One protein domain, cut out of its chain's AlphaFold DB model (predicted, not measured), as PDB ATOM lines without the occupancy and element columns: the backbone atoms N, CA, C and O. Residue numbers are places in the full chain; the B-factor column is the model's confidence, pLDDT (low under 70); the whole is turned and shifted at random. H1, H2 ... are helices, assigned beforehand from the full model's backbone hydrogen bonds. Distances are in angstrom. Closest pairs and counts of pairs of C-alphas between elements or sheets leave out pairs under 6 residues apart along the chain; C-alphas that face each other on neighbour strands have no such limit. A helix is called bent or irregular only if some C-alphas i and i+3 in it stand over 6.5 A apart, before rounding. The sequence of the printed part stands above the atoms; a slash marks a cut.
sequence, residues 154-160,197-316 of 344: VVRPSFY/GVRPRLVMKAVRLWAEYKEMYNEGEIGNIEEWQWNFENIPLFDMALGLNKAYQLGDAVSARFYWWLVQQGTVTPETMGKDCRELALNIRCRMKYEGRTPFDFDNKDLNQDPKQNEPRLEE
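AT A GLANCE: This is residues 154 to 160 and 197 to 316 of the 344 residues of an uncharacterized protein of candidate division WWE3 bacterium CG08_land_8_20_14_0_20_43_13 (UniProt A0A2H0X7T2). Three helices, H1, H3 and H6, stand side by side in a bent row, and H4 packs slantwise over one side of H1 and H3. Short H5 and H7 pack on H6; short H2 and the unnamed tail, residues 305 to 316, lie toward opposite ends of the long axis. The printed part has 127 residues with seven named helices, H1 to H7 in chain order, and no named strand: all helix. It is compact, with a radius of gyration of the C-alphas of 14.8 A, and elongated, spanning 45 by 29 by 24 A.

HOW THE PARTS SIT: Start at residues 154 to 155, which form a short pairing, as strands do, with residues 221 to 222; both stretches are too short to be named strands. H1, residues 200 to 217, touches H3, residues 237 to 248, at a shallow tilt of 19 degrees, the same way; their closest C-alphas, Met 204 and Gly 243, are 5.3 A apart. H2, residues 225 to 228, touches no helix. H3 and H4, residues 252 to 264, form a helical hairpin. The hub, H6, residues 277 to 290, touches H3 at a shallow tilt of 27 degrees, opposite ways; the closest C-alphas, Leu 237 and Ile 284, are 6.0 A apart. H6 also touches H4, only just, with 3 pairs of C-alphas within 8 A, and H5, residues 270 to 273, and H7, residues 301 to 304. In H1, H3, H4 and H6 every O i to N i+4 pair is within hydrogen-bond range.

IN THESE COORDINATES: Find C-alpha 200 at (288.428, 201.352, 290.487); H1 runs 25.6 A from there. H3 measures 16.4 A, H4 18.2 A and H6 19.9 A. H7 ends at C-alpha 304, (287.732, 208.634, 268.507).

THE WHOLE: The farthest C-alphas, Phe 159 and Gln 309, are 48.6 A apart. Residues 161 to 196 are cut out; C-alphas 160 and 197 are 12.5 A apart. No link between helices is long. Residue 197 and residues 306 to 316 have pLDDT under 70.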
ATOM      1  N   VAL A 154     285.998 218.403 300.013       96.50
ATOM      2  CA  VAL A 154     286.570 217.075 300.259       96.50
ATOM      3  C   VAL A 154     285.741 216.010 299.547       96.50
ATOM      4  O   VAL A 154     284.530 215.917 299.717       96.50
ATOM      5  N   VAL A 155     286.395 215.165 298.756       96.75
ATOM      6  CA  VAL A 155     285.788 214.000 298.106       96.75
ATOM      7  C   VAL A 155     286.281 212.747 298.814       96.75
ATOM      8  O   VAL A 155     287.451 212.386 298.698       96.75
ATOM      9  N   ARG A 156     285.398 212.065 299.544       93.62
ATOM     10  CA  ARG A 156     285.720 210.802 300.222       93.62
ATOM     11  C   ARG A 156     284.555 209.817 300.187       93.62
ATOM     12  O   ARG A 156     283.404 210.258 300.090       93.62
ATOM     13  N   PRO A 157     284.823 208.499 300.214       90.94
ATOM     14  CA  PRO A 157     283.785 207.496 300.109       90.94
ATOM     15  C   PRO A 157     282.889 207.574 301.341       90.94
ATOM     16  O   PRO A 157     283.340 207.959 302.427       90.94
ATOM     17  N   SER A 158     281.621 207.221 301.175       88.25
ATOM     18  CA  SER A 158     280.696 207.148 302.305       88.25
ATOM     19  C   SER A 158     281.140 206.098 303.331       88.25
ATOM     20  O   SER A 158     282.037 205.282 303.091       88.25
ATOM     21  N   PHE A 159     280.490 206.090 304.496       82.56
ATOM     22  CA  PHE A 159     280.650 204.987 305.440       82.56
ATOM     23  C   PHE A 159     280.307 203.632 304.801       82.56
ATOM     24  O   PHE A 159     281.112 202.719 304.917       82.56
ATOM     25  N   TYR A 160     279.198 203.533 304.061       81.50
ATOM     26  CA  TYR A 160     278.775 202.299 303.392       81.50
ATOM     27  C   TYR A 160     279.837 201.736 302.449       81.50
ATOM     28  O   TYR A 160     280.153 200.553 302.518       81.50
ATOM     29  N   GLY A 197     289.668 196.788 298.983       69.88
ATOM     30  CA  GLY A 197     289.693 198.246 298.790       69.88
ATOM     31  C   GLY A 197     288.646 198.827 297.828       69.88
ATOM     32  O   GLY A 197     287.757 198.137 297.330       69.88
ATOM     33  N   VAL A 198     288.738 200.141 297.592       77.44
ATOM     34  CA  VAL A 198     287.781 200.912 296.776       77.44
ATOM     35  C   VAL A 198     287.676 200.366 295.352       77.44
ATOM     36  O   VAL A 198     288.686 200.195 294.684       77.44
ATOM     37  N   ARG A 199     286.463 200.215 294.803       81.56
ATOM     38  CA  ARG A 199     286.285 199.849 293.380       81.56
ATOM     39  C   ARG A 199     286.979 200.862 292.440       81.56
ATOM     40  O   ARG A 199     286.764 202.065 292.607       81.56
ATOM     41  N   PRO A 200     287.687 200.436 291.371       84.88
ATOM     42  CA  PRO A 200     288.428 201.352 290.487       84.88
ATOM     43  C   PRO A 200     287.558 202.461 289.886       84.88
ATOM     44  O   PRO A 200     287.961 203.625 289.829       84.88
ATOM     45  N   ARG A 201     286.320 202.125 289.503       87.56
ATOM     46  CA  ARG A 201     285.326 203.097 289.037       87.56
ATOM     47  C   ARG A 201     285.084 204.225 290.043       87.56
ATOM     48  O   ARG A 201     284.938 205.379 289.638       87.56
ATOM     49  N   LEU A 202     285.034 203.913 291.339       89.12
ATOM     50  CA  LEU A 202     284.822 204.914 292.380       89.12
ATOM     51  C   LEU A 202     286.045 205.828 292.517       89.12
ATOM     52  O   LEU A 202     285.882 207.043 292.585       89.12
ATOM     53  N   VAL A 203     287.261 205.280 292.423       90.25
ATOM     54  CA  VAL A 203     288.498 206.080 292.381       90.25
ATOM     55  C   VAL A 203     288.474 207.069 291.217       90.25
ATOM     56  O   VAL A 203     288.655 208.265 291.421       90.25
ATOM     57  N   MET A 204     288.162 206.612 290.002       93.44
ATOM     58  CA  MET A 204     288.074 207.497 288.831       93.44
ATOM     59  C   MET A 204     287.008 208.581 288.997       93.44
ATOM     60  O   MET A 204     287.221 209.736 288.618       93.44
ATOM     61  N   LYS A 205     285.874 208.254 289.628       94.31
ATOM     62  CA  LYS A 205     284.839 209.243 289.941       94.31
ATOM     63  C   LYS A 205     285.332 210.282 290.953       94.31
ATOM     64  O   LYS A 205     285.016 211.461 290.780       94.31
ATOM     65  N   ALA A 206     286.121 209.871 291.947       95.25
ATOM     66  CA  ALA A 206     286.697 210.767 292.944       95.25
ATOM     67  C   ALA A 206     287.708 211.737 292.332       95.25
ATOM     68  O   ALA A 206     287.604 212.939 292.548       95.25
ATOM     69  N   VAL A 207     288.628 211.234 291.504       95.44
ATOM     70  CA  VAL A 207     289.630 212.055 290.804       95.44
ATOM     71  C   VAL A 207     288.953 213.082 289.902       95.44
ATOM     72  O   VAL A 207     289.348 214.245 289.877       95.44
ATOM     73  N   ARG A 208     287.882 212.685 289.204       96.06
ATOM     74  CA  ARG A 208     287.078 213.605 288.390       96.06
ATOM     75  C   ARG A 208     286.439 214.711 289.237       96.06
ATOM     76  O   ARG A 208     286.520 215.873 288.858       96.06
ATOM     77  N   LEU A 209     285.808 214.363 290.363       95.56
ATOM     78  CA  LEU A 209     285.190 215.337 291.278       95.56
ATOM     79  C   LEU A 209     286.232 216.275 291.904       95.56
ATOM     80  O   LEU A 209     286.008 217.476 292.004       95.56
ATOM     81  N   TRP A 210     287.394 215.739 292.272       96.44
ATOM     82  CA  TRP A 210     288.525 216.523 292.754       96.44
ATOM     83  C   TRP A 210     289.029 217.508 291.691       96.44
ATOM     84  O   TRP A 210     289.243 218.679 291.995       96.44
ATOM     85  N   ALA A 211     289.177 217.062 290.440       96.12
ATOM     86  CA  ALA A 211     289.602 217.915 289.330       96.12
ATOM     87  C   ALA A 211     288.592 219.042 289.066       96.12
ATOM     88  O   ALA A 211     288.992 220.183 288.833       96.12
ATOM     89  N   GLU A 212     287.298 218.731 289.158       94.69
ATOM     90  CA  GLU A 212     286.197 219.691 289.072       94.69
ATOM     91  C   GLU A 212     286.290 220.759 290.175       94.69
ATOM     92  O   GLU A 212     286.266 221.951 289.874       94.69
ATOM     93  N   TYR A 213     286.480 220.361 291.436       95.69
ATOM     94  CA  TYR A 213     286.659 221.314 292.536       95.69
ATOM     95  C   TYR A 213     287.914 222.171 292.375       95.69
ATOM     96  O   TYR A 213     287.840 223.392 292.539       95.69
ATOM     97  N   LYS A 214     289.041 221.566 291.982       94.81
ATOM     98  CA  LYS A 214     290.293 222.298 291.762       94.81
ATOM     99  C   LYS A 214     290.163 223.350 290.677       94.81
ATOM    100  O   LYS A 214     290.799 224.393 290.786       94.81
ATOM    101  N   GLU A 215     289.373 223.082 289.648       93.31
ATOM    102  CA  GLU A 215     289.157 224.045 288.578       93.31
ATOM    103  C   GLU A 215     288.176 225.151 288.971       93.31
ATOM    104  O   GLU A 215     288.451 226.322 288.734       93.31
ATOM    105  N   MET A 216     287.066 224.802 289.621       91.81
ATOM    106  CA  MET A 216     286.009 225.762 289.952       91.81
ATOM    107  C   MET A 216     286.358 226.668 291.135       91.81
ATOM    108  O   MET A 216     285.990 227.841 291.150       91.81
ATOM    109  N   TYR A 217     287.049 226.121 292.135       93.44
ATOM    110  CA  TYR A 217     287.225 226.764 293.440       93.44
ATOM    111  C   TYR A 217     288.691 226.965 293.821       93.44
ATOM    112  O   TYR A 217     288.972 227.589 294.837       93.44
ATOM    113  N   ASN A 218     289.636 226.422 293.041       92.88
ATOM    114  CA  ASN A 218     291.051 226.317 293.423       92.88
ATOM    115  C   ASN A 218     291.275 225.556 294.755       92.88
ATOM    116  O   ASN A 218     292.353 225.578 295.348       92.88
ATOM    117  N   GLU A 219     290.257 224.817 295.186       93.19
ATOM    118  CA  GLU A 219     290.183 224.000 296.393       93.19
ATOM    119  C   GLU A 219     289.807 222.574 295.988       93.19
ATOM    120  O   GLU A 219     289.377 222.339 294.865       93.19
ATOM    121  N   GLY A 220     290.035 221.585 296.843       93.62
ATOM    122  CA  GLY A 220     289.737 220.201 296.483       93.62
ATOM    123  C   GLY A 220     290.722 219.223 297.092       93.62
ATOM    124  O   GLY A 220     291.932 219.342 296.870       93.62
ATOM    125  N   GLU A 221     290.201 218.235 297.800       95.25
ATOM    126  CA  GLU A 221     290.981 217.167 298.418       95.25
ATOM    127  C   GLU A 221     290.297 215.818 298.198       95.25
ATOM    128  O   GLU A 221     289.070 215.737 298.169       95.25
ATOM    129  N   ILE A 222     291.089 214.760 298.028       93.88
ATOM    130  CA  ILE A 222     290.593 213.389 298.139       93.88
ATOM    131  C   ILE A 222     290.873 212.945 299.572       93.88
ATOM    132  O   ILE A 222     292.026 212.719 299.930       93.88
ATOM    133  N   GLY A 223     289.827 212.888 300.392       91.06
ATOM    134  CA  GLY A 223     289.962 212.654 301.826       91.06
ATOM    135  C   GLY A 223     290.230 211.189 302.161       91.06
ATOM    136  O   GLY A 223     289.605 210.286 301.592       91.06
ATOM    137  N   ASN A 224     291.111 210.972 303.139       85.25
ATOM    138  CA  ASN A 224     291.468 209.665 303.694       85.25
ATOM    139  C   ASN A 224     291.954 208.651 302.641       85.25
ATOM    140  O   ASN A 224     291.645 207.465 302.745       85.25
ATOM    141  N   ILE A 225     292.642 209.095 301.584       82.31
ATOM    142  CA  ILE A 225     293.025 208.239 300.447       82.31
ATOM    143  C   ILE A 225     293.881 207.031 300.867       82.31
ATOM    144  O   ILE A 225     293.816 205.968 300.259       82.31
ATOM    145  N   GLU A 226     294.648 207.162 301.943       79.38
ATOM    146  CA  GLU A 226     295.431 206.098 302.564       79.38
ATOM    147  C   GLU A 226     294.569 204.951 303.121       79.38
ATOM    148  O   GLU A 226     295.016 203.805 303.169       79.38
ATOM    149  N   GLU A 227     293.314 205.224 303.487       80.69
ATOM    150  CA  GLU A 227     292.368 204.224 304.000       80.69
ATOM    151  C   GLU A 227     291.668 203.440 302.879       80.69
ATOM    152  O   GLU A 227     290.958 202.475 303.151       80.69
ATOM    153  N   TRP A 228     291.842 203.845 301.616       81.56
ATOM    154  CA  TRP A 228     291.083 203.312 300.479       81.56
ATOM    155  C   TRP A 228     291.552 201.921 300.042       81.56
ATOM    156  O   TRP A 228     290.846 201.250 299.289       81.56
ATOM    157  N   GLN A 229     292.733 201.489 300.505       74.88
ATOM    158  CA  GLN A 229     293.334 200.176 300.225       74.88
ATOM    159  C   GLN A 229     293.377 199.816 298.726       74.88
ATOM    160  O   GLN A 229     293.350 198.648 298.361       74.88
ATOM    161  N   TRP A 230     293.444 200.817 297.844       74.69
ATOM    162  CA  TRP A 230     293.433 200.622 296.395       74.69
ATOM    163  C   TRP A 230     294.845 200.542 295.803       74.69
ATOM    164  O   TRP A 230     295.765 201.215 296.273       74.69
ATOM    165  N   ASN A 231     294.999 199.788 294.710       74.75
ATOM    166  CA  ASN A 231     296.213 199.786 293.897       74.75
ATOM    167  C   ASN A 231     296.063 200.672 292.644       74.75
ATOM    168  O   ASN A 231     295.488 200.260 291.634       74.75
ATOM    169  N   PHE A 232     296.645 201.874 292.687       75.62
ATOM    170  CA  PHE A 232     296.638 202.834 291.575       75.62
ATOM    171  C   PHE A 232     297.364 202.349 290.309       75.62
ATOM    172  O   PHE A 232     297.152 202.929 289.245       75.62
ATOM    173  N   GLU A 233     298.162 201.283 290.383       70.88
ATOM    174  CA  GLU A 233     298.884 200.721 289.234       70.88
ATOM    175  C   GLU A 233     297.964 199.894 288.312       70.88
ATOM    176  O   GLU A 233     298.268 199.727 287.136       70.88
ATOM    177  N   ASN A 234     296.810 199.421 288.808       74.69
ATOM    178  CA  ASN A 234     295.943 198.464 288.102       74.69
ATOM    179  C   ASN A 234     294.520 198.993 287.858       74.69
ATOM    180  O   ASN A 234     293.527 198.315 288.125       74.69
ATOM    181  N   ILE A 235     294.394 200.217 287.341       84.38
ATOM    182  CA  ILE A 235     293.084 200.771 286.967       84.38
ATOM    183  C   ILE A 235     292.657 200.224 285.592       84.38
ATOM    184  O   ILE A 235     293.382 200.417 284.612       84.38
ATOM    185  N   PRO A 236     291.473 199.584 285.473       89.56
ATOM    186  CA  PRO A 236     290.969 199.097 284.196       89.56
ATOM    187  C   PRO A 236     290.876 200.208 283.146       89.56
ATOM    188  O   PRO A 236     290.345 201.290 283.406       89.56
ATOM    189  N   LEU A 237     291.315 199.900 281.920       91.00
ATOM    190  CA  LEU A 237     291.296 200.829 280.784       91.00
ATOM    191  C   LEU A 237     289.917 201.464 280.557       91.00
ATOM    192  O   LEU A 237     289.828 202.655 280.275       91.00
ATOM    193  N   PHE A 238     288.843 200.686 280.724       92.56
ATOM    194  CA  PHE A 238     287.475 201.181 280.579       92.56
ATOM    195  C   PHE A 238     287.121 202.251 281.622       92.56
ATOM    196  O   PHE A 238     286.559 203.283 281.262       92.56
ATOM    197  N   ASP A 239     287.456 202.040 282.898       91.88
ATOM    198  CA  ASP A 239     287.145 203.006 283.959       91.88
ATOM    199  C   ASP A 239     287.971 204.288 283.799       91.88
ATOM    200  O   ASP A 239     287.453 205.387 284.008       91.88
ATOM    201  N   MET A 240     289.226 204.162 283.354       93.75
ATOM    202  CA  MET A 240     290.069 205.306 283.001       93.75
ATOM    203  C   MET A 240     289.481 206.094 281.819       93.75
ATOM    204  O   MET A 240     289.371 207.319 281.894       93.75
ATOM    205  N   ALA A 241     289.044 205.399 280.761       95.44
ATOM    206  CA  ALA A 241     288.388 206.005 279.602       95.44
ATOM    207  C   ALA A 241     287.108 206.744 280.001       95.44
ATOM    208  O   ALA A 241     286.895 207.890 279.605       95.44
ATOM    209  N   LEU A 242     286.276 206.105 280.828       94.38
ATOM    210  CA  LEU A 242     285.030 206.674 281.321       94.38
ATOM    211  C   LEU A 242     285.294 207.926 282.166       94.38
ATOM    212  O   LEU A 242     284.661 208.954 281.934       94.38
ATOM    213  N   GLY A 243     286.247 207.868 283.101       95.50
ATOM    214  CA  GLY A 243     286.653 209.018 283.912       95.50
ATOM    215  C   GLY A 243     287.133 210.192 283.055       95.50
ATOM    216  O   GLY A 243     286.644 211.312 283.221       95.50
ATOM    217  N   LEU A 244     288.002 209.918 282.078       96.62
ATOM    218  CA  LEU A 244     288.515 210.916 281.140       96.62
ATOM    219  C   LEU A 244     287.405 211.517 280.262       96.62
ATOM    220  O   LEU A 244     287.338 212.736 280.116       96.62
ATOM    221  N   ASN A 245     286.498 210.692 279.725       96.00
ATOM    222  CA  ASN A 245     285.351 211.154 278.935       96.00
ATOM    223  C   ASN A 245     284.467 212.109 279.750       96.00
ATOM    224  O   ASN A 245     284.103 213.189 279.283       96.00
ATOM    225  N   LYS A 246     284.168 211.743 281.004       93.94
ATOM    226  CA  LYS A 246     283.372 212.579 281.910       93.94
ATOM    227  C   LYS A 246     284.103 213.857 282.328       93.94
ATOM    228  O   LYS A 246     283.436 214.861 282.560       93.94
ATOM    229  N   ALA A 247     285.431 213.845 282.426       95.00
ATOM    230  CA  ALA A 247     286.220 215.047 282.687       95.00
ATOM    231  C   ALA A 247     286.204 216.004 281.482       95.00
ATOM    232  O   ALA A 247     285.981 217.196 281.657       95.00
ATOM    233  N   TYR A 248     286.331 215.486 280.256       93.81
ATOM    234  CA  TYR A 248     286.223 216.288 279.030       93.81
ATOM    235  C   TYR A 248     284.864 216.965 278.857       93.81
ATOM    236  O   TYR A 248     284.803 218.098 278.389       93.81
ATOM    237  N   GLN A 249     283.778 216.312 279.273       91.50
ATOM    238  CA  GLN A 249     282.436 216.912 279.262       91.50
ATOM    239  C   GLN A 249     282.322 218.155 280.159       91.50
ATOM    240  O   GLN A 249     281.402 218.946 279.971       91.50
ATOM    241  N   LEU A 250     283.233 218.325 281.123       90.06
ATOM    242  CA  LEU A 250     283.314 219.501 281.995       90.06
ATOM    243  C   LEU A 250     284.304 220.561 281.481       90.06
ATOM    244  O   LEU A 250     284.342 221.665 282.015       90.06
ATOM    245  N   GLY A 251     285.082 220.247 280.442       91.19
ATOM    246  CA  GLY A 251     286.023 221.157 279.794       91.19
ATOM    247  C   GLY A 251     287.479 220.694 279.848       91.19
ATOM    248  O   GLY A 251     287.873 219.847 280.654       91.19
ATOM    249  N   ASP A 252     288.299 221.292 278.982       91.19
ATOM    250  CA  ASP A 252     289.705 220.911 278.787       91.19
ATOM    251  C   ASP A 252     290.564 221.102 280.044       91.19
ATOM    252  O   ASP A 252     291.486 220.329 280.296       91.19
ATOM    253  N   ALA A 253     290.256 222.102 280.873       92.88
ATOM    254  CA  ALA A 253     290.995 222.339 282.109       92.88
ATOM    255  C   ALA A 253     290.746 221.224 283.144       92.88
ATOM    256  O   ALA A 253     291.685 220.730 283.774       92.88
ATOM    257  N   VAL A 254     289.496 220.762 283.266       94.69
ATOM    258  CA  VAL A 254     289.131 219.648 284.155       94.69
ATOM    259  C   VAL A 254     289.752 218.341 283.660       94.69
ATOM    260  O   VAL A 254     290.313 217.591 284.462       94.69
ATOM    261  N   SER A 255     289.720 218.076 282.348       95.62
ATOM    262  CA  SER A 255     290.353 216.879 281.780       95.62
ATOM    263  C   SER A 255     291.874 216.889 281.953       95.62
ATOM    264  O   SER A 255     292.440 215.872 282.353       95.62
ATOM    265  N   ALA A 256     292.533 218.037 281.767       95.19
ATOM    266  CA  ALA A 256     293.968 218.184 282.002       95.19
ATOM    267  C   ALA A 256     294.354 217.918 283.466       95.19
ATOM    268  O   ALA A 256     295.337 217.224 283.727       95.19
ATOM    269  N   ARG A 257     293.566 218.407 284.437       96.06
ATOM    270  CA  ARG A 257     293.786 218.112 285.866       96.06
ATOM    271  C   ARG A 257     293.577 216.640 286.192       96.06
ATOM    272  O   ARG A 257     294.370 216.072 286.941       96.06
ATOM    273  N   PHE A 258     292.540 216.027 285.622       96.88
ATOM    274  CA  PHE A 258     292.286 214.595 285.761       96.88
ATOM    275  C   PHE A 258     293.478 213.773 285.250       96.88
ATOM    276  O   PHE A 258     294.008 212.944 285.984       96.88
ATOM    277  N   TYR A 259     293.961 214.061 284.036       96.38
ATOM    278  CA  TYR A 259     295.156 213.432 283.464       96.38
ATOM    279  C   TYR A 259     296.390 213.633 284.349       96.38
ATOM    280  O   TYR A 259     297.082 212.671 284.676       96.38
ATOM    281  N   TRP A 260     296.647 214.873 284.773       94.56
ATOM    282  CA  TRP A 260     297.814 215.191 285.591       94.56
ATOM    283  C   TRP A 260     297.823 214.397 286.897       94.56
ATOM    284  O   TRP A 260     298.867 213.886 287.295       94.56
ATOM    285  N   TRP A 261     296.663 214.229 287.533       93.81
ATOM    286  CA  TRP A 261     296.553 213.416 288.737       93.81
ATOM    287  C   TRP A 261     296.920 211.950 288.480       93.81
ATOM    288  O   TRP A 261     297.686 211.377 289.253       93.81
ATOM    289  N   LEU A 262     296.454 211.358 287.370       93.69
ATOM    290  CA  LEU A 262     296.816 209.982 287.000       93.69
ATOM    291  C   LEU A 262     298.327 209.820 286.787       93.69
ATOM    292  O   LEU A 262     298.886 208.783 287.141       93.69
ATOM    293  N   VAL A 263     298.989 210.846 286.248       93.12
ATOM    294  CA  VAL A 263     300.451 210.864 286.102       93.12
ATOM    295  C   VAL A 263     301.148 210.950 287.459       93.12
ATOM    296  O   VAL A 263     302.084 210.197 287.713       93.12
ATOM    297  N   GLN A 264     300.680 211.819 288.360       90.62
ATOM    298  CA  GLN A 264     301.261 211.959 289.703       90.62
ATOM    299  C   GLN A 264     301.171 210.672 290.531       90.62
ATOM    300  O   GLN A 264     302.077 210.389 291.308       90.62
ATOM    301  N   GLN A 265     300.105 209.888 290.357       87.62
ATOM    302  CA  GLN A 265     299.950 208.599 291.039       87.62
ATOM    303  C   GLN A 265     300.683 207.441 290.347       87.62
ATOM    304  O   GLN A 265     300.643 206.316 290.837       87.62
ATOM    305  N   GLY A 266     301.322 207.679 289.197       88.25
ATOM    306  CA  GLY A 266     301.986 206.637 288.412       88.25
ATOM    307  C   GLY A 266     301.037 205.702 287.653       88.25
ATOM    308  O   GLY A 266     301.509 204.807 286.958       88.25
ATOM    309  N   THR A 267     299.718 205.923 287.719       88.69
ATOM    310  CA  THR A 267     298.710 205.181 286.941       88.69
ATOM    311  C   THR A 267     298.902 205.366 285.435       88.69
ATOM    312  O   THR A 267     298.659 204.455 284.646       88.69
ATOM    313  N   VAL A 268     299.314 206.567 285.023       91.12
ATOM    314  CA  VAL A 268     299.610 206.914 283.631       91.12
ATOM    315  C   VAL A 268     301.067 207.338 283.539       91.12
ATOM    316  O   VAL A 268     301.486 208.290 284.186       91.12
ATOM    317  N   THR A 269     301.843 206.660 282.701       91.44
ATOM    318  CA  THR A 269     303.225 207.054 282.400       91.44
ATOM    319  C   THR A 269     303.238 207.798 281.060       91.44
ATOM    320  O   THR A 269     302.873 207.185 280.052       91.44
ATOM    321  N   PRO A 270     303.619 209.089 280.995       89.94
ATOM    322  CA  PRO A 270     303.559 209.877 279.759       89.94
ATOM    323  C   PRO A 270     304.263 209.236 278.557       89.94
ATOM    324  O   PRO A 270     303.805 209.358 277.424       89.94
ATOM    325  N   GLU A 271     305.349 208.510 278.808       86.31
ATOM    326  CA  GLU A 271     306.148 207.810 277.805       86.31
ATOM    327  C   GLU A 271     305.401 206.634 277.162       86.31
ATOM    328  O   GLU A 271     305.612 206.352 275.984       86.31
ATOM    329  N   THR A 272     304.531 205.947 277.911       83.12
ATOM    330  CA  THR A 272     303.885 204.698 277.460       83.12
ATOM    331  C   THR A 272     302.393 204.841 277.180       83.12
ATOM    332  O   THR A 272     301.825 204.082 276.392       83.12
ATOM    333  N   MET A 273     301.747 205.790 277.851       86.62
ATOM    334  CA  MET A 273     300.307 206.018 277.799       86.62
ATOM    335  C   MET A 273     299.955 207.345 277.131       86.62
ATOM    336  O   MET A 273     298.804 207.517 276.748       86.62
ATOM    337  N   GLY A 274     300.917 208.239 276.898       87.56
ATOM    338  CA  GLY A 274     300.708 209.501 276.189       87.56
ATOM    339  C   GLY A 274     300.894 210.728 277.074       87.56
ATOM    340  O   GLY A 274     300.648 210.687 278.280       87.56
ATOM    341  N   LYS A 275     301.328 211.828 276.457       90.19
ATOM    342  CA  LYS A 275     301.770 213.073 277.116       90.19
ATOM    343  C   LYS A 275     300.643 214.045 277.447       90.19
ATOM    344  O   LYS A 275     300.864 215.027 278.151       90.19
ATOM    345  N   ASP A 276     299.457 213.783 276.921       90.81
ATOM    346  CA  ASP A 276     298.264 214.576 277.159       90.81
ATOM    347  C   ASP A 276     297.003 213.702 277.141       90.81
ATOM    348  O   ASP A 276     297.036 212.499 276.870       90.81
ATOM    349  N   CYS A 277     295.867 214.330 277.437       93.19
ATOM    350  CA  CYS A 277     294.559 213.693 277.454       93.19
ATOM    351  C   CYS A 277     294.175 213.036 276.114       93.19
ATOM    352  O   CYS A 277     293.491 212.012 276.110       93.19
ATOM    353  N   ARG A 278     294.598 213.607 274.978       91.94
ATOM    354  CA  ARG A 278     294.274 213.083 273.648       91.94
ATOM    355  C   ARG A 278     295.084 211.827 273.365       91.94
ATOM    356  O   ARG A 278     294.502 210.817 272.979       91.94
ATOM    357  N   GLU A 279     296.394 211.866 273.583       92.62
ATOM    358  CA  GLU A 279     297.255 210.689 273.453       92.62
ATOM    359  C   GLU A 279     296.822 209.577 274.418       92.62
ATOM    360  O   GLU A 279     296.749 208.419 274.006       92.62
ATOM    361  N   LEU A 280     296.432 209.921 275.654       94.12
ATOM    362  CA  LEU A 280     295.877 208.963 276.612       94.12
ATOM    363  C   LEU A 280     294.618 208.271 276.077       94.12
ATOM    364  O   LEU A 280     294.546 207.042 276.078       94.12
ATOM    365  N   ALA A 281     293.637 209.034 275.587       94.69
ATOM    366  CA  ALA A 281     292.403 208.481 275.030       94.69
ATOM    367  C   ALA A 281     292.670 207.531 273.848       94.69
ATOM    368  O   ALA A 281     292.088 206.444 273.771       94.69
ATOM    369  N   LEU A 282     293.585 207.918 272.953       90.75
ATOM    370  CA  LEU A 282     293.986 207.109 271.802       90.75
ATOM    371  C   LEU A 282     294.668 205.809 272.238       90.75
ATOM    372  O   LEU A 282     294.263 204.731 271.802       90.75
ATOM    373  N   ASN A 283     295.645 205.887 273.142       91.31
ATOM    374  CA  ASN A 283     296.379 204.717 273.621       91.31
ATOM    375  C   ASN A 283     295.480 203.746 274.393       91.31
ATOM    376  O   ASN A 283     295.586 202.536 274.194       91.31
ATOM    377  N   ILE A 284     294.543 204.250 275.205       92.88
ATOM    378  CA  ILE A 284     293.517 203.424 275.854       92.88
ATOM    379  C   ILE A 284     292.708 202.652 274.804       92.88
ATOM    380  O   ILE A 284     292.582 201.431 274.901       92.88
ATOM    381  N   ARG A 285     292.196 203.333 273.768       92.44
ATOM    382  CA  ARG A 285     291.425 202.689 272.688       92.44
ATOM    383  C   ARG A 285     292.247 201.637 271.940       92.44
ATOM    384  O   ARG A 285     291.736 200.545 271.690       92.44
ATOM    385  N   CYS A 286     293.502 201.943 271.606       89.00
ATOM    386  CA  CYS A 286     294.413 201.010 270.941       89.00
ATOM    387  C   CYS A 286     294.674 199.761 271.794       89.00
ATOM    388  O   CYS A 286     294.574 198.649 271.278       89.00
ATOM    389  N   ARG A 287     294.940 199.926 273.096       89.00
ATOM    390  CA  ARG A 287     295.154 198.802 274.020       89.00
ATOM    391  C   ARG A 287     293.900 197.950 274.186       89.00
ATOM    392  O   ARG A 287     293.991 196.736 274.063       89.00
ATOM    393  N   MET A 288     292.722 198.561 274.342       89.62
ATOM    394  CA  MET A 288     291.456 197.815 274.387       89.62
ATOM    395  C   MET A 288     291.254 196.965 273.125       89.62
ATOM    396  O   MET A 288     290.902 195.793 273.233       89.62
ATOM    397  N   LYS A 289     291.533 197.520 271.936       88.19
ATOM    398  CA  LYS A 289     291.462 196.785 270.661       88.19
ATOM    399  C   LYS A 289     292.456 195.620 270.613       88.19
ATOM    400  O   LYS A 289     292.092 194.539 270.163       88.19
ATOM    401  N   TYR A 290     293.691 195.844 271.065       85.94
ATOM    402  CA  TYR A 290     294.733 194.815 271.136       85.94
ATOM    403  C   TYR A 290     294.352 193.673 272.091       85.94
ATOM    404  O   TYR A 290     294.567 192.508 271.777       85.94
ATOM    405  N   GLU A 291     293.691 193.994 273.205       86.25
ATOM    406  CA  GLU A 291     293.124 193.032 274.162       86.25
ATOM    407  C   GLU A 291     291.838 192.340 273.659       86.25
ATOM    408  O   GLU A 291     291.183 191.628 274.419       86.25
ATOM    409  N   GLY A 292     291.432 192.559 272.402       86.31
ATOM    410  CA  GLY A 292     290.219 191.970 271.825       86.31
ATOM    411  C   GLY A 292     288.909 192.565 272.353       86.31
ATOM    412  O   GLY A 292     287.845 191.988 272.139       86.31
ATOM    413  N   ARG A 293     288.956 193.715 273.035       88.00
ATOM    414  CA  ARG A 293     287.788 194.412 273.592       88.00
ATOM    415  C   ARG A 293     287.284 195.490 272.634       88.00
ATOM    416  O   ARG A 293     288.051 196.099 271.887       88.00
ATOM    417  N   THR A 294     285.987 195.790 272.699       89.12
ATOM    418  CA  THR A 294     285.403 196.935 271.982       89.12
ATOM    419  C   THR A 294     286.023 198.243 272.498       89.12
ATOM    420  O   THR A 294     285.928 198.509 273.699       89.12
ATOM    421  N   PRO A 295     286.639 199.076 271.638       91.19
ATOM    422  CA  PRO A 295     287.209 200.353 272.062       91.19
ATOM    423  C   PRO A 295     286.153 201.288 272.654       91.19
ATOM    424  O   PRO A 295     285.034 201.371 272.148       91.19
ATOM    425  N   PHE A 296     286.527 202.033 273.693       92.81
ATOM    426  CA  PHE A 296     285.645 203.011 274.329       92.81
ATOM    427  C   PHE A 296     285.293 204.163 273.375       92.81
ATOM    428  O   PHE A 296     286.204 204.821 272.875       92.81
ATOM    429  N   ASP A 297     284.004 204.441 273.143       92.56
ATOM    430  CA  ASP A 297     283.535 205.570 272.321       92.56
ATOM    431  C   ASP A 297     283.414 206.846 273.166       92.56
ATOM    432  O   ASP A 297     282.531 206.958 274.013       92.56
ATOM    433  N   PHE A 298     284.314 207.806 272.951       92.94
ATOM    434  CA  PHE A 298     284.261 209.106 273.617       92.94
ATOM    435  C   PHE A 298     283.183 209.996 272.994       92.94
ATOM    436  O   PHE A 298     282.934 209.959 271.785       92.94
ATOM    437  N   ASP A 299     282.584 210.868 273.799       90.12
ATOM    438  CA  ASP A 299     281.598 211.825 273.290       90.12
ATOM    439  C   ASP A 299     282.268 212.894 272.418       90.12
ATOM    440  O   ASP A 299     281.731 213.296 271.383       90.12
ATOM    441  N   ASN A 300     283.500 213.279 272.772       87.56
ATOM    442  CA  ASN A 300     284.350 214.086 271.909       87.56
ATOM    443  C   ASN A 300     284.868 213.234 270.734       87.56
ATOM    444  O   ASN A 300     285.742 212.380 270.895       87.56
ATOM    445  N   LYS A 301     284.341 213.495 269.533       87.12
ATOM    446  CA  LYS A 301     284.658 212.733 268.315       87.12
ATOM    447  C   LYS A 301     286.112 212.863 267.864       87.12
ATOM    448  O   LYS A 301     286.608 211.949 267.205       87.12
ATOM    449  N   ASP A 302     286.821 213.912 268.274       84.44
ATOM    450  CA  ASP A 302     288.249 214.060 267.977       84.44
ATOM    451  C   ASP A 302     289.112 213.040 268.733       84.44
ATOM    452  O   ASP A 302     290.192 212.679 268.263       84.44
ATOM    453  N   LEU A 303     288.611 212.515 269.858       86.12
ATOM    454  CA  LEU A 303     289.261 211.455 270.640       86.12
ATOM    455  C   LEU A 303     289.010 210.052 270.070       86.12
ATOM    456  O   LEU A 303     289.666 209.092 270.470       86.12
ATOM    457  N   ASN A 304     288.074 209.917 269.126       86.62
ATOM    458  CA  ASN A 304     287.732 208.634 268.507       86.62
ATOM    459  C   ASN A 304     288.488 208.367 267.205       86.62
ATOM    460  O   ASN A 304     288.344 207.282 266.632       86.62
ATOM    461  N   GLN A 305     289.264 209.341 266.725       78.19
ATOM    462  CA  GLN A 305     290.017 209.222 265.485       78.19
ATOM    463  C   GLN A 305     291.073 208.119 265.626       78.19
ATOM    464  O   GLN A 305     291.983 208.224 266.438       78.19
ATOM    465  N   ASP A 306     290.947 207.057 264.829       63.56
ATOM    466  CA  ASP A 306     291.976 206.017 264.722       63.56
ATOM    467  C   ASP A 306     293.243 206.690 264.165       63.56
ATOM    468  O   ASP A 306     293.143 207.349 263.117       63.56
ATOM    469  N   PRO A 307     294.414 206.612 264.825       53.06
ATOM    470  CA  PRO A 307     295.620 207.241 264.317       53.06
ATOM    471  C   PRO A 307     296.081 206.504 263.056       53.06
ATOM    472  O   PRO A 307     296.998 205.694 263.082       53.06
ATOM    473  N   LYS A 308     295.504 206.833 261.897       47.59
ATOM    474  CA  LYS A 308     295.932 206.327 260.583       47.59
ATOM    475  C   LYS A 308     297.349 206.766 260.178       47.59
ATOM    476  O   LYS A 308     297.715 206.592 259.020       47.59
ATOM    477  N   GLN A 309     298.147 207.346 261.076       44.66
ATOM    478  CA  GLN A 309     299.503 207.820 260.780       44.66
ATOM    479  C   GLN A 309     300.523 207.671 261.914       44.66
ATOM    480  O   GLN A 309     301.636 208.143 261.745       44.66
ATOM    481  N   ASN A 310     300.196 207.009 263.026       41.19
ATOM    482  CA  ASN A 310     301.169 206.646 264.057       41.19
ATOM    483  C   ASN A 310     300.619 205.431 264.804       41.19
ATOM    484  O   ASN A 310     300.120 205.562 265.920       41.19
ATOM    485  N   GLU A 311     300.670 204.251 264.180       41.22
ATOM    486  CA  GLU A 311     300.745 203.035 264.987       41.22
ATOM    487  C   GLU A 311     301.945 203.239 265.923       41.22
ATOM    488  O   GLU A 311     303.058 203.455 265.427       41.22
ATOM    489  N   PRO A 312     301.774 203.221 267.258       42.78
ATOM    490  CA  PRO A 312     302.915 202.936 268.108       42.78
ATOM    491  C   PRO A 312     303.493 201.641 267.550       42.78
ATOM    492  O   PRO A 312     302.726 200.705 267.305       42.78
ATOM    493  N   ARG A 313     304.800 201.587 267.280       43.78
ATOM    494  CA  ARG A 313     305.456 200.326 266.934       43.78
ATOM    495  C   ARG A 313     305.251 199.384 268.114       43.78
ATOM    496  O   ARG A 313     306.040 199.363 269.048       43.78
ATOM    497  N   LEU A 314     304.158 198.628 268.090       43.53
ATOM    498  CA  LEU A 314     303.846 197.609 269.081       43.53
ATOM    499  C   LEU A 314     304.947 196.545 269.091       43.53
ATOM    500  O   LEU A 314     305.143 195.911 270.112       43.53
ATOM    501  N   GLU A 315     305.731 196.430 268.012       43.16
ATOM    502  CA  GLU A 315     306.953 195.625 267.919       43.16
ATOM    503  C   GLU A 315     308.047 196.028 268.934       43.16
ATOM    504  O   GLU A 315     308.848 195.178 269.303       43.16
ATOM    505  N   GLU A 316     308.054 197.260 269.464       42.38
ATOM    506  CA  GLU A 316     308.934 197.664 270.583       42.38
ATOM    507  C   GLU A 316     308.357 197.297 271.966       42.38
ATOM    508  O   GLU A 316     309.080 197.319 272.959       42.38
TER     509      GLU A 316